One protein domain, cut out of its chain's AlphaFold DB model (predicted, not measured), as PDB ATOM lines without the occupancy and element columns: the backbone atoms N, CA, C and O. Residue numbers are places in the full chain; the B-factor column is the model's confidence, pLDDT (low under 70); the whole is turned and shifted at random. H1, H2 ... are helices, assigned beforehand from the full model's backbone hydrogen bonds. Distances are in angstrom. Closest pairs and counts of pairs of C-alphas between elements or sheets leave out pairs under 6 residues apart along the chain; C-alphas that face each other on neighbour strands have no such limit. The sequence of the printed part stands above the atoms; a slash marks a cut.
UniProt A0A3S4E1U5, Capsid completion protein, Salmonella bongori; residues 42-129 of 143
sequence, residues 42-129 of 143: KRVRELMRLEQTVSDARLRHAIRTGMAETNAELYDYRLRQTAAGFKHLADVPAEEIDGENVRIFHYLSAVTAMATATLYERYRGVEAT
ATOM      1  N   LYS A  42     125.652 142.703 122.764       84.88
ATOM      2  CA  LYS A  42     124.518 141.835 123.126       84.88
ATOM      3  C   LYS A  42     123.556 142.532 124.074       84.88
ATOM      4  O   LYS A  42     122.362 142.585 123.789       84.88
ATOM      5  N   ARG A  43     124.081 143.164 125.131       84.75
ATOM      6  CA  ARG A  43     123.275 143.935 126.094       84.75
ATOM      7  C   ARG A  43     122.514 145.061 125.392       84.75
ATOM      8  O   ARG A  43     121.332 145.256 125.645       84.75
ATOM      9  N   VAL A  44     123.160 145.765 124.459       85.12
ATOM     10  CA  VAL A  44     122.504 146.822 123.666       85.12
ATOM     11  C   VAL A  44     121.393 146.246 122.778       85.12
ATOM     12  O   VAL A  44     120.303 146.811 122.717       85.12
ATOM     13  N   ARG A  45     121.631 145.102 122.123       83.69
ATOM     14  CA  ARG A  45     120.629 144.417 121.292       83.69
ATOM     15  C   ARG A  45     119.397 143.993 122.099       83.69
ATOM     16  O   ARG A  45     118.280 144.200 121.625       83.69
ATOM     17  N   GLU A  46     119.597 143.447 123.296       83.88
ATOM     18  CA  GLU A  46     118.523 143.056 124.218       83.88
ATOM     19  C   GLU A  46     117.711 144.266 124.697       83.88
ATOM     20  O   GLU A  46     116.483 144.260 124.592       83.88
ATOM     21  N   LEU A  47     118.386 145.331 125.144       82.44
ATOM     22  CA  LEU A  47     117.745 146.563 125.622       82.44
ATOM     23  C   LEU A  47     116.899 147.237 124.539       82.44
ATOM     24  O   LEU A  47     115.797 147.714 124.804       82.44
ATOM     25  N   MET A  48     117.407 147.268 123.309       79.06
ATOM     26  CA  MET A  48     116.739 147.923 122.191       79.06
ATOM     27  C   MET A  48     115.639 147.070 121.546       79.06
ATOM     28  O   MET A  48     114.925 147.582 120.683       79.06
ATOM     29  N   ARG A  49     115.514 145.783 121.911       76.81
ATOM     30  CA  ARG A  49     114.663 144.801 121.212       76.81
ATOM     31  C   ARG A  49     114.842 144.879 119.692       76.81
ATOM     32  O   ARG A  49     113.868 144.939 118.943       76.81
ATOM     33  N   LEU A  50     116.093 144.945 119.232       67.31
ATOM     34  CA  LEU A  50     116.365 145.026 117.799       67.31
ATOM     35  C   LEU A  50     115.841 143.763 117.109       67.31
ATOM     36  O   LEU A  50     116.332 142.664 117.356       67.31
ATOM     37  N   GLU A  51     114.862 143.944 116.222       59.12
ATOM     38  CA  GLU A  51     114.436 142.918 115.272       59.12
ATOM     39  C   GLU A  51     115.648 142.439 114.453       59.12
ATOM     40  O   GLU A  51     116.600 143.194 114.224       59.12
ATOM     41  N   GLN A  52     115.615 141.188 113.985       59.91
ATOM     42  CA  GLN A  52     116.732 140.472 113.331       59.91
ATOM     43  C   GLN A  52     117.261 141.123 112.026       59.91
ATOM     44  O   GLN A  52     118.068 140.543 111.306       59.91
ATOM     45  N   THR A  53     116.818 142.334 111.696       67.69
ATOM     46  CA  THR A  53     117.167 143.108 110.500       67.69
ATOM     47  C   THR A  53     118.458 143.923 110.641       67.69
ATOM     48  O   THR A  53     118.998 144.396 109.636       67.69
ATOM     49  N   VAL A  54     118.997 144.099 111.855       74.50
ATOM     50  CA  VAL A  54     120.263 144.822 112.079       74.50
ATOM     51  C   VAL A  54     121.439 143.847 112.154       74.50
ATOM     52  O   VAL A  54     121.618 143.147 113.150       74.50
ATOM     53  N   SER A  55     122.288 143.861 111.122       82.12
ATOM     54  CA  SER A  55     123.551 143.104 111.102       82.12
ATOM     55  C   SER A  55     124.500 143.549 112.221       82.12
ATOM     56  O   SER A  55     124.595 144.753 112.490       82.12
ATOM     57  N   ASP A  56     125.304 142.634 112.761       83.44
ATOM     58  CA  ASP A  56     126.224 142.929 113.868       83.44
ATOM     59  C   ASP A  56     127.230 144.042 113.551       83.44
ATOM     60  O   ASP A  56     127.527 144.881 114.399       83.44
ATOM     61  N   ALA A  57     127.713 144.118 112.308       83.06
ATOM     62  CA  ALA A  57     128.629 145.176 111.877       83.06
ATOM     63  C   ALA A  57     128.008 146.580 112.014       83.06
ATOM     64  O   ALA A  57     128.671 147.523 112.455       83.06
ATOM     65  N   ARG A  58     126.717 146.714 111.684       82.56
ATOM     66  CA  ARG A  58     125.963 147.974 111.798       82.56
ATOM     67  C   ARG A  58     125.723 148.342 113.256       82.56
ATOM     68  O   ARG A  58     125.918 149.500 113.617       82.56
ATOM     69  N   LEU A  59     125.360 147.362 114.083       85.81
ATOM     70  CA  LEU A  59     125.199 147.556 115.524       85.81
ATOM     71  C   LEU A  59     126.517 148.005 116.164       85.81
ATOM     72  O   LEU A  59     126.564 149.034 116.832       85.81
ATOM     73  N   ARG A  60     127.617 147.300 115.880       88.44
ATOM     74  CA  ARG A  60     128.954 147.637 116.380       88.44
ATOM     75  C   ARG A  60     129.380 149.047 115.974       88.44
ATOM     76  O   ARG A  60     129.949 149.770 116.788       88.44
ATOM     77  N   HIS A  61     129.109 149.456 114.733       88.62
ATOM     78  CA  HIS A  61     129.407 150.811 114.268       88.62
ATOM     79  C   HIS A  61     128.564 151.877 114.987       88.62
ATOM     80  O   HIS A  61     129.107 152.900 115.411       88.62
ATOM     81  N   ALA A  62     127.266 151.631 115.174       89.69
ATOM     82  CA  ALA A  62     126.379 152.543 115.894       89.69
ATOM     83  C   ALA A  62     126.791 152.701 117.365       89.69
ATOM     84  O   ALA A  62     126.874 153.823 117.853       89.69
ATOM     85  N   ILE A  63     127.141 151.603 118.042       90.75
ATOM     86  CA  ILE A  63     127.633 151.643 119.425       90.75
ATOM     87  C   ILE A  63     128.946 152.421 119.511       90.75
ATOM     88  O   ILE A  63     129.070 153.299 120.354       90.75
ATOM     89  N   ARG A  64     129.911 152.166 118.615       91.81
ATOM     90  CA  ARG A  64     131.172 152.931 118.576       91.81
ATOM     91  C   ARG A  64     130.940 154.427 118.389       91.81
ATOM     92  O   ARG A  64     131.636 155.222 119.009       91.81
ATOM     93  N   THR A  65     129.969 154.790 117.554       91.31
ATOM     94  CA  THR A  65     129.578 156.189 117.342       91.31
ATOM     95  C   THR A  65     129.004 156.776 118.630       91.31
ATOM     96  O   THR A  65     129.505 157.787 119.104       91.31
ATOM     97  N   GLY A  66     128.042 156.091 119.260       91.12
ATOM     98  CA  GLY A  66     127.471 156.525 120.537       91.12
ATOM     99  C   GLY A  66     128.522 156.674 121.638       91.12
ATOM    100  O   GLY A  66     128.556 157.693 122.313       91.12
ATOM    101  N   MET A  67     129.443 155.716 121.761       92.50
ATOM    102  CA  MET A  67     130.559 155.796 122.709       92.50
ATOM    103  C   MET A  67     131.458 157.006 122.444       92.50
ATOM    104  O   MET A  67     131.832 157.693 123.387       92.50
ATOM    105  N   ALA A  68     131.827 157.267 121.187       92.00
ATOM    106  CA  ALA A  68     132.722 158.370 120.840       92.00
ATOM    107  C   ALA A  68     132.114 159.733 121.192       92.00
ATOM    108  O   ALA A  68     132.777 160.559 121.814       92.00
ATOM    109  N   GLU A  69     130.846 159.931 120.852       92.56
ATOM    110  CA  GLU A  69     130.117 161.168 121.119       92.56
ATOM    111  C   GLU A  69     129.854 161.358 122.622       92.56
ATOM    112  O   GLU A  69     130.188 162.401 123.178       92.56
ATOM    113  N   THR A  70     129.381 160.324 123.334       92.94
ATOM    114  CA  THR A  70     129.213 160.393 124.799       92.94
ATOM    115  C   THR A  70     130.550 160.660 125.501       92.94
ATOM    116  O   THR A  70     130.608 161.412 126.472       92.94
ATOM    117  N   ASN A  71     131.655 160.094 125.007       92.06
ATOM    118  CA  ASN A  71     132.986 160.381 125.541       92.06
ATOM    119  C   ASN A  71     133.428 161.828 125.285       92.06
ATOM    120  O   ASN A  71     134.131 162.390 126.125       92.06
ATOM    121  N   ALA A  72     133.052 162.412 124.144       91.88
ATOM    122  CA  ALA A  72     133.340 163.805 123.824       91.88
ATOM    123  C   ALA A  72     132.548 164.754 124.735       91.88
ATOM    124  O   ALA A  72     133.136 165.653 125.333       91.88
ATOM    125  N   GLU A  73     131.253 164.502 124.931       92.50
ATOM    126  CA  GLU A  73     130.409 165.285 125.843       92.50
ATOM    127  C   GLU A  73     130.882 165.190 127.301       92.50
ATOM    128  O   GLU A  73     130.896 166.176 128.038       92.50
ATOM    129  N   LEU A  74     131.323 164.003 127.726       92.88
ATOM    130  CA  LEU A  74     131.815 163.769 129.083       92.88
ATOM    131  C   LEU A  74     133.306 164.086 129.257       92.88
ATOM    132  O   LEU A  74     133.858 163.793 130.321       92.88
ATOM    133  N   TYR A  75     133.972 164.689 128.269       92.06
ATOM    134  CA  TYR A  75     135.409 164.960 128.325       92.06
ATOM    135  C   TYR A  75     135.789 165.881 129.495       92.06
ATOM    136  O   TYR A  75     136.641 165.527 130.316       92.06
ATOM    137  N   ASP A  76     135.104 167.017 129.638       92.62
ATOM    138  CA  ASP A  76     135.362 167.982 130.718       92.62
ATOM    139  C   ASP A  76     135.004 167.413 132.090       92.62
ATOM    140  O   ASP A  76     135.661 167.675 133.102       92.62
ATOM    141  N   TYR A  77     133.946 166.608 132.139       90.81
ATOM    142  CA  TYR A  77     133.571 165.892 133.346       90.81
ATOM    143  C   TYR A  77     134.655 164.874 133.736       90.81
ATOM    144  O   TYR A  77     135.089 164.872 134.886       90.81
ATOM    145  N   ARG A  78     135.172 164.082 132.786       91.19
ATOM    146  CA  ARG A  78     136.286 163.156 133.025       91.19
ATOM    147  C   ARG A  78     137.496 163.897 133.582       91.19
ATOM    148  O   ARG A  78     138.040 163.464 134.589       91.19
ATOM    149  N   LEU A  79     137.893 165.015 132.969       91.69
ATOM    150  CA  LEU A  79     139.023 165.819 133.444       91.69
ATOM    151  C   LEU A  79     138.842 166.260 134.901       91.69
ATOM    152  O   LEU A  79     139.766 166.106 135.698       91.69
ATOM    153  N   ARG A  80     137.647 166.738 135.270       92.38
ATOM    154  CA  ARG A  80     137.336 167.119 136.657       92.38
ATOM    155  C   ARG A  80     137.418 165.933 137.616       92.38
ATOM    156  O   ARG A  80     138.006 166.065 138.686       92.38
ATOM    157  N   GLN A  81     136.892 164.771 137.233       92.19
ATOM    158  CA  GLN A  81     136.946 163.581 138.085       92.19
ATOM    159  C   GLN A  81     138.362 163.021 138.226       92.19
ATOM    160  O   GLN A  81     138.758 162.640 139.325       92.19
ATOM    161  N   THR A  82     139.153 163.031 137.154       89.81
ATOM    162  CA  THR A  82     140.564 162.639 137.204       89.81
ATOM    163  C   THR A  82     141.381 163.606 138.061       89.81
ATOM    164  O   THR A  82     142.200 163.158 138.858       89.81
ATOM    165  N   ALA A  83     141.120 164.916 137.979       90.94
ATOM    166  CA  ALA A  83     141.746 165.908 138.855       90.94
ATOM    167  C   ALA A  83     141.349 165.728 140.331       90.94
ATOM    168  O   ALA A  83     142.161 165.968 141.220       90.94
ATOM    169  N   ALA A  84     140.130 165.248 140.593       89.75
ATOM    170  CA  ALA A  84     139.675 164.859 141.927       89.75
ATOM    171  C   ALA A  84     140.246 163.506 142.411       89.75
ATOM    172  O   ALA A  84     139.973 163.103 143.538       89.75
ATOM    173  N   GLY A  85     141.047 162.812 141.591       91.62
ATOM    174  CA  GLY A  85     141.739 161.570 141.949       91.62
ATOM    175  C   GLY A  85     141.017 160.276 141.561       91.62
ATOM    176  O   GLY A  85     141.534 159.192 141.836       91.62
ATOM    177  N   PHE A  86     139.862 160.353 140.896       90.38
ATOM    178  CA  PHE A  86     139.123 159.169 140.450       90.38
ATOM    179  C   PHE A  86     139.706 158.603 139.150       90.38
ATOM    180  O   PHE A  86     139.908 159.332 138.174       90.38
ATOM    181  N   LYS A  87     139.958 157.288 139.127       86.25
ATOM    182  CA  LYS A  87     140.562 156.592 137.979       86.25
ATOM    183  C   LYS A  87     139.521 156.030 137.016       86.25
ATOM    184  O   LYS A  87     139.762 156.038 135.812       86.25
ATOM    185  N   HIS A  88     138.371 155.608 137.535       87.75
ATOM    186  CA  HIS A  88     137.272 155.058 136.748       87.75
ATOM    187  C   HIS A  88     135.953 155.730 137.112       87.75
ATOM    188  O   HIS A  88     135.779 156.232 138.222       87.75
ATOM    189  N   LEU A  89     134.987 155.676 136.193       86.69
ATOM    190  CA  LEU A  89     133.635 156.176 136.434       86.69
ATOM    191  C   LEU A  89     132.949 155.483 137.626       86.69
ATOM    192  O   LEU A  89     132.194 156.131 138.346       86.69
ATOM    193  N   ALA A  90     133.247 154.197 137.841       85.94
ATOM    194  CA  ALA A  90     132.732 153.395 138.953       85.94
ATOM    195  C   ALA A  90     133.217 153.884 140.327       85.94
ATOM    196  O   ALA A  90     132.493 153.758 141.310       85.94
ATOM    197  N   ASP A  91     134.416 154.471 140.382       86.25
ATOM    198  CA  ASP A  91     135.013 154.980 141.622       86.25
ATOM    199  C   ASP A  91     134.373 156.304 142.056       86.25
ATOM    200  O   ASP A  91     134.612 156.794 143.160       86.25
ATOM    201  N   VAL A  92     133.602 156.935 141.166       86.25
ATOM    202  CA  VAL A  92     133.045 158.248 141.430       86.25
ATOM    203  C   VAL A  92     131.784 158.120 142.292       86.25
ATOM    204  O   VAL A  92     130.858 157.419 141.876       86.25
ATOM    205  N   PRO A  93     131.692 158.839 143.433       84.94
ATOM    206  CA  PRO A  93     130.581 158.716 144.370       84.94
ATOM    207  C   PRO A  93     129.235 158.937 143.686       84.94
ATOM    208  O   PRO A  93     128.948 160.028 143.195       84.94
ATOM    209  N   ALA A  94     128.414 157.903 143.622       87.12
ATOM    210  CA  ALA A  94     127.097 157.942 143.013       87.12
ATOM    211  C   ALA A  94     126.126 157.145 143.871       87.12
ATOM    212  O   ALA A  94     126.537 156.326 144.688       87.12
ATOM    213  N   GLU A  95     124.841 157.378 143.645       87.81
ATOM    214  CA  GLU A  95     123.823 156.452 144.110       87.81
ATOM    215  C   GLU A  95     123.991 155.105 143.396       87.81
ATOM    216  O   GLU A  95     124.491 155.031 142.268       87.81
ATOM    217  N   GLU A  96     123.581 154.043 144.074       89.31
ATOM    218  CA  GLU A  96     123.519 152.700 143.517       89.31
ATOM    219  C   GLU A  96     122.051 152.312 143.391       89.31
ATOM    220  O   GLU A  96     121.285 152.406 144.352       89.31
ATOM    221  N   ILE A  97     121.653 151.883 142.198       85.19
ATOM    222  CA  ILE A  97     120.330 151.312 141.951       85.19
ATOM    223  C   ILE A  97     120.561 149.843 141.635       85.19
ATOM    224  O   ILE A  97     121.320 149.526 140.725       85.19
ATOM    225  N   ASP A  98     119.936 148.953 142.407       81.31
ATOM    226  CA  ASP A  98     120.089 147.496 142.253       81.31
ATOM    227  C   ASP A  98     121.555 147.009 142.354       81.31
ATOM    228  O   ASP A  98     121.962 146.033 141.731       81.31
ATOM    229  N   GLY A  99     122.385 147.728 143.124       79.94
ATOM    230  CA  GLY A  99     123.821 147.451 143.254       79.94
ATOM    231  C   GLY A  99     124.672 147.880 142.048       79.94
ATOM    232  O   GLY A  99     125.869 147.603 142.026       79.94
ATOM    233  N   GLU A 100     124.093 148.561 141.051       82.12
ATOM    234  CA  GLU A 100     124.822 149.168 139.934       82.12
ATOM    235  C   GLU A 100     125.001 150.675 140.177       82.12
ATOM    236  O   GLU A 100     124.052 151.404 140.479       82.12
ATOM    237  N   ASN A 101     126.236 151.165 140.028       88.56
ATOM    238  CA  ASN A 101     126.535 152.593 140.123       88.56
ATOM    239  C   ASN A 101     125.746 153.354 139.042       88.56
ATOM    240  O   ASN A 101     125.918 153.120 137.842       88.56
ATOM    241  N   VAL A 102     124.917 154.313 139.462       91.19
ATOM    242  CA  VAL A 102     124.008 155.064 138.581       91.19
ATOM    243  C   VAL A 102     124.746 155.785 137.446       91.19
ATOM    244  O   VAL A 102     124.199 155.966 136.358       91.19
ATOM    245  N   ARG A 103     126.023 156.146 137.627       89.50
ATOM    246  CA  ARG A 103     126.838 156.762 136.564       89.50
ATOM    247  C   ARG A 103     127.156 155.771 135.443       89.50
ATOM    248  O   ARG A 103     127.145 156.166 134.279       89.50
ATOM    249  N   ILE A 104     127.406 154.502 135.771       89.88
ATOM    250  CA  ILE A 104     127.597 153.431 134.778       89.88
ATOM    251  C   ILE A 104     126.293 153.213 134.012       89.88
ATOM    252  O   ILE A 104     126.300 153.190 132.779       89.88
ATOM    253  N   PHE A 105     125.175 153.141 134.736       89.94
ATOM    254  CA  PHE A 105     123.850 153.001 134.141       89.94
ATOM    255  C   PHE A 105     123.529 154.148 133.166       89.94
ATOM    256  O   PHE A 105     123.117 153.906 132.027       89.94
ATOM    257  N   HIS A 106     123.761 155.402 133.568       90.56
ATOM    258  CA  HIS A 106     123.543 156.564 132.704       90.56
ATOM    259  C   HIS A 106     124.458 156.568 131.484       90.56
ATOM    260  O   HIS A 106     123.993 156.880 130.389       90.56
ATOM    261  N   TYR A 107     125.725 156.181 131.646       91.88
ATOM    262  CA  TYR A 107     126.647 156.059 130.522       91.88
ATOM    263  C   TYR A 107     126.137 155.044 129.491       91.88
ATOM    264  O   TYR A 107     126.019 155.363 128.309       91.88
ATOM    265  N   LEU A 108     125.765 153.840 129.938       90.50
ATOM    266  CA  LEU A 108     125.227 152.809 129.053       90.50
ATOM    267  C   LEU A 108     123.921 153.258 128.381       90.50
ATOM    268  O   LEU A 108     123.720 153.007 127.191       90.50
ATOM    269  N   SER A 109     123.054 153.949 129.121       90.75
ATOM    270  CA  SER A 109     121.796 154.493 128.602       90.75
ATOM    271  C   SER A 109     122.033 155.549 127.518       90.75
ATOM    272  O   SER A 109     121.392 155.495 126.471       90.75
ATOM    273  N   ALA A 110     122.990 156.460 127.725       92.56
ATOM    274  CA  ALA A 110     123.363 157.482 126.749       92.56
ATOM    275  C   ALA A 110     123.913 156.856 125.460       92.56
ATOM    276  O   ALA A 110     123.427 157.158 124.368       92.56
ATOM    277  N   VAL A 111     124.849 155.908 125.581       92.31
ATOM    278  CA  VAL A 111     125.404 155.182 124.428       92.31
ATOM    279  C   VAL A 111     124.309 154.424 123.676       92.31
ATOM    280  O   VAL A 111     124.266 154.464 122.446       92.31
ATOM    281  N   THR A 112     123.400 153.764 124.397       89.75
ATOM    282  CA  THR A 112     122.286 153.016 123.798       89.75
ATOM    283  C   THR A 112     121.334 153.945 123.049       89.75
ATOM    284  O   THR A 112     120.984 153.662 121.904       89.75
ATOM    285  N   ALA A 113     120.955 155.084 123.637       90.19
ATOM    286  CA  ALA A 113     120.089 156.071 122.995       90.19
ATOM    287  C   ALA A 113     120.727 156.649 121.720       90.19
ATOM    288  O   ALA A 113     120.083 156.708 120.673       90.19
ATOM    289  N   MET A 114     122.015 156.985 121.775       90.25
ATOM    290  CA  MET A 114     122.785 157.491 120.635       90.25
ATOM    291  C   MET A 114     122.932 156.463 119.511       90.25
ATOM    292  O   MET A 114     122.738 156.775 118.331       90.25
ATOM    293  N   ALA A 115     123.240 155.213 119.863       89.31
ATOM    294  CA  ALA A 115     123.301 154.111 118.908       89.31
ATOM    295  C   ALA A 115     121.930 153.884 118.251       89.31
ATOM    296  O   ALA A 115     121.848 153.701 117.036       89.31
ATOM    297  N   THR A 116     120.855 153.971 119.039       86.31
ATOM    298  CA  THR A 116     119.469 153.884 118.570       86.31
ATOM    299  C   THR A 116     119.149 154.989 117.571       86.31
ATOM    300  O   THR A 116     118.713 154.693 116.459       86.31
ATOM    301  N   ALA A 117     119.423 156.247 117.920       87.75
ATOM    302  CA  ALA A 117     119.215 157.392 117.037       87.75
ATOM    303  C   ALA A 117     119.990 157.230 115.721       87.75
ATOM    304  O   ALA A 117     119.403 157.298 114.642       87.75
ATOM    305  N   THR A 118     121.272 156.863 115.804       86.06
ATOM    306  CA  THR A 118     122.121 156.607 114.630       86.06
ATOM    307  C   THR A 118     121.540 155.508 113.735       86.06
ATOM    308  O   THR A 118     121.571 155.619 112.505       86.06
ATOM    309  N   LEU A 119     121.004 154.438 114.333       84.50
ATOM    310  CA  LEU A 119     120.385 153.338 113.597       84.50
ATOM    311  C   LEU A 119     119.070 153.760 112.924       84.50
ATOM    312  O   LEU A 119     118.850 153.429 111.759       84.50
ATOM    313  N   TYR A 120     118.209 154.514 113.605       80.94
ATOM    314  CA  TYR A 120     116.947 154.964 113.019       80.94
ATOM    315  C   TYR A 120     117.143 156.039 111.946       80.94
ATOM    316  O   TYR A 120     116.530 155.946 110.885       80.94
ATOM    317  N   GLU A 121     118.009 157.025 112.166       79.94
ATOM    318  CA  GLU A 121     118.226 158.132 111.227       79.94
ATOM    319  C   GLU A 121     118.911 157.671 109.942       79.94
ATOM    320  O   GLU A 121     118.412 157.910 108.840       79.94
ATOM    321  N   ARG A 122     120.040 156.962 110.064       72.00
ATOM    322  CA  ARG A 122     120.841 156.594 108.892       72.00
ATOM    323  C   ARG A 122     120.184 155.506 108.060       72.00
ATOM    324  O   ARG A 122     120.350 155.496 106.846       72.00
ATOM    325  N   TYR A 123     119.433 154.595 108.677       64.31
ATOM    326  CA  TYR A 123     118.973 153.402 107.968       64.31
ATOM    327  C   TYR A 123     117.496 153.412 107.589       64.31
ATOM    328  O   TYR A 123     117.146 152.767 106.599       64.31
ATOM    329  N   ARG A 124     116.650 154.220 108.244       59.75
ATOM    330  CA  ARG A 124     115.313 154.519 107.705       59.75
ATOM    331  C   ARG A 124     115.409 155.217 106.342       59.75
ATOM    332  O   ARG A 124     114.583 154.963 105.471       59.75
ATOM    333  N   GLY A 125     116.436 156.049 106.144       55.84
ATOM    334  CA  GLY A 125     116.725 156.685 104.855       55.84
ATOM    335  C   GLY A 125     117.188 155.697 103.778       55.84
ATOM    336  O   GLY A 125     116.679 155.726 102.661       55.84
ATOM    337  N   VAL A 126     118.096 154.775 104.117       56.72
ATOM    338  CA  VAL A 126     118.669 153.812 103.154       56.72
ATOM    339  C   VAL A 126     117.626 152.812 102.631       56.72
ATOM    340  O   VAL A 126     117.616 152.514 101.435       56.72
ATOM    341  N   GLU A 127     116.697 152.331 103.467       52.88
ATOM    342  CA  GLU A 127     115.617 151.448 102.991       52.88
ATOM    343  C   GLU A 127     114.592 152.163 102.093       52.88
ATOM    344  O   GLU A 127     114.024 151.544 101.186       52.88
ATOM    345  N   ALA A 128     114.375 153.468 102.292       49.03
ATOM    346  CA  ALA A 128     113.471 154.254 101.455       49.03
ATOM    347  C   ALA A 128     114.013 154.425 100.022       49.03
ATOM    348  O   ALA A 128     113.239 154.397  99.064       49.03
ATOM    349  N   THR A 129     115.334 154.529  99.851       52.41
ATOM    350  CA  THR A 129     115.962 154.703  98.531       52.41
ATOM    351  C   THR A 129     116.048 153.392  97.736       52.41
ATOM    352  O   THR A 129     115.878 153.403  96.520       52.41
TER     353      THR A 129
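AT A GLANCE: This is residues 42 to 129 of the 143 residues of the protein "Capsid completion protein" of Salmonella bongori (UniProt A0A3S4E1U5). Long helix H4 makes the length and H2 crosses it near its middle; short H1 packs there too, while H3 and the loop of residues 84 to 101 make an open arc back to H4. Residues 124 to 129 of H4 stick out. The printed part has 88 residues, with four named helices, H1 to H4 in order along the chain, holding 62 of them, and no named strand; its class is all helix, and the whole is loose, with a radius of gyration of the C-alphas of 15.5 A and spans of 50 by 28 by 16 A.

HOW THE PARTS SIT: H1, residues 42 to 48, only just touches residues 112 to 116 of H4, residues 102 to 129, with 3 pairs of C-alphas within 8 A; the closest, Val 44 and Thr 112, are 6.2 A apart. H2, residues 56 to 73, touches residues 107 to 119 of H4 at a steep tilt of 53 degrees, opposite ways; the closest C-alphas, Ala 62 and Ala 115, are 4.6 A apart. H3, residues 75 to 83, touches no helix. Every O i to N i+4 pair is within hydrogen-bond range in H1, H2 and H3, and 21 of 24 in H4.

IN THESE COORDINATES: H1 begins at C-alpha 42 (124.518, 141.835, 123.126). H2 is 25.7 A long; H4, 40.9 A, ends at C-alpha 129 (115.962, 154.703, 98.531).

THE WHOLE: The printed part has no cut. The link H3 to H4 is long. Residues 50 to 53 and 123 to 129 have pLDDT under 70.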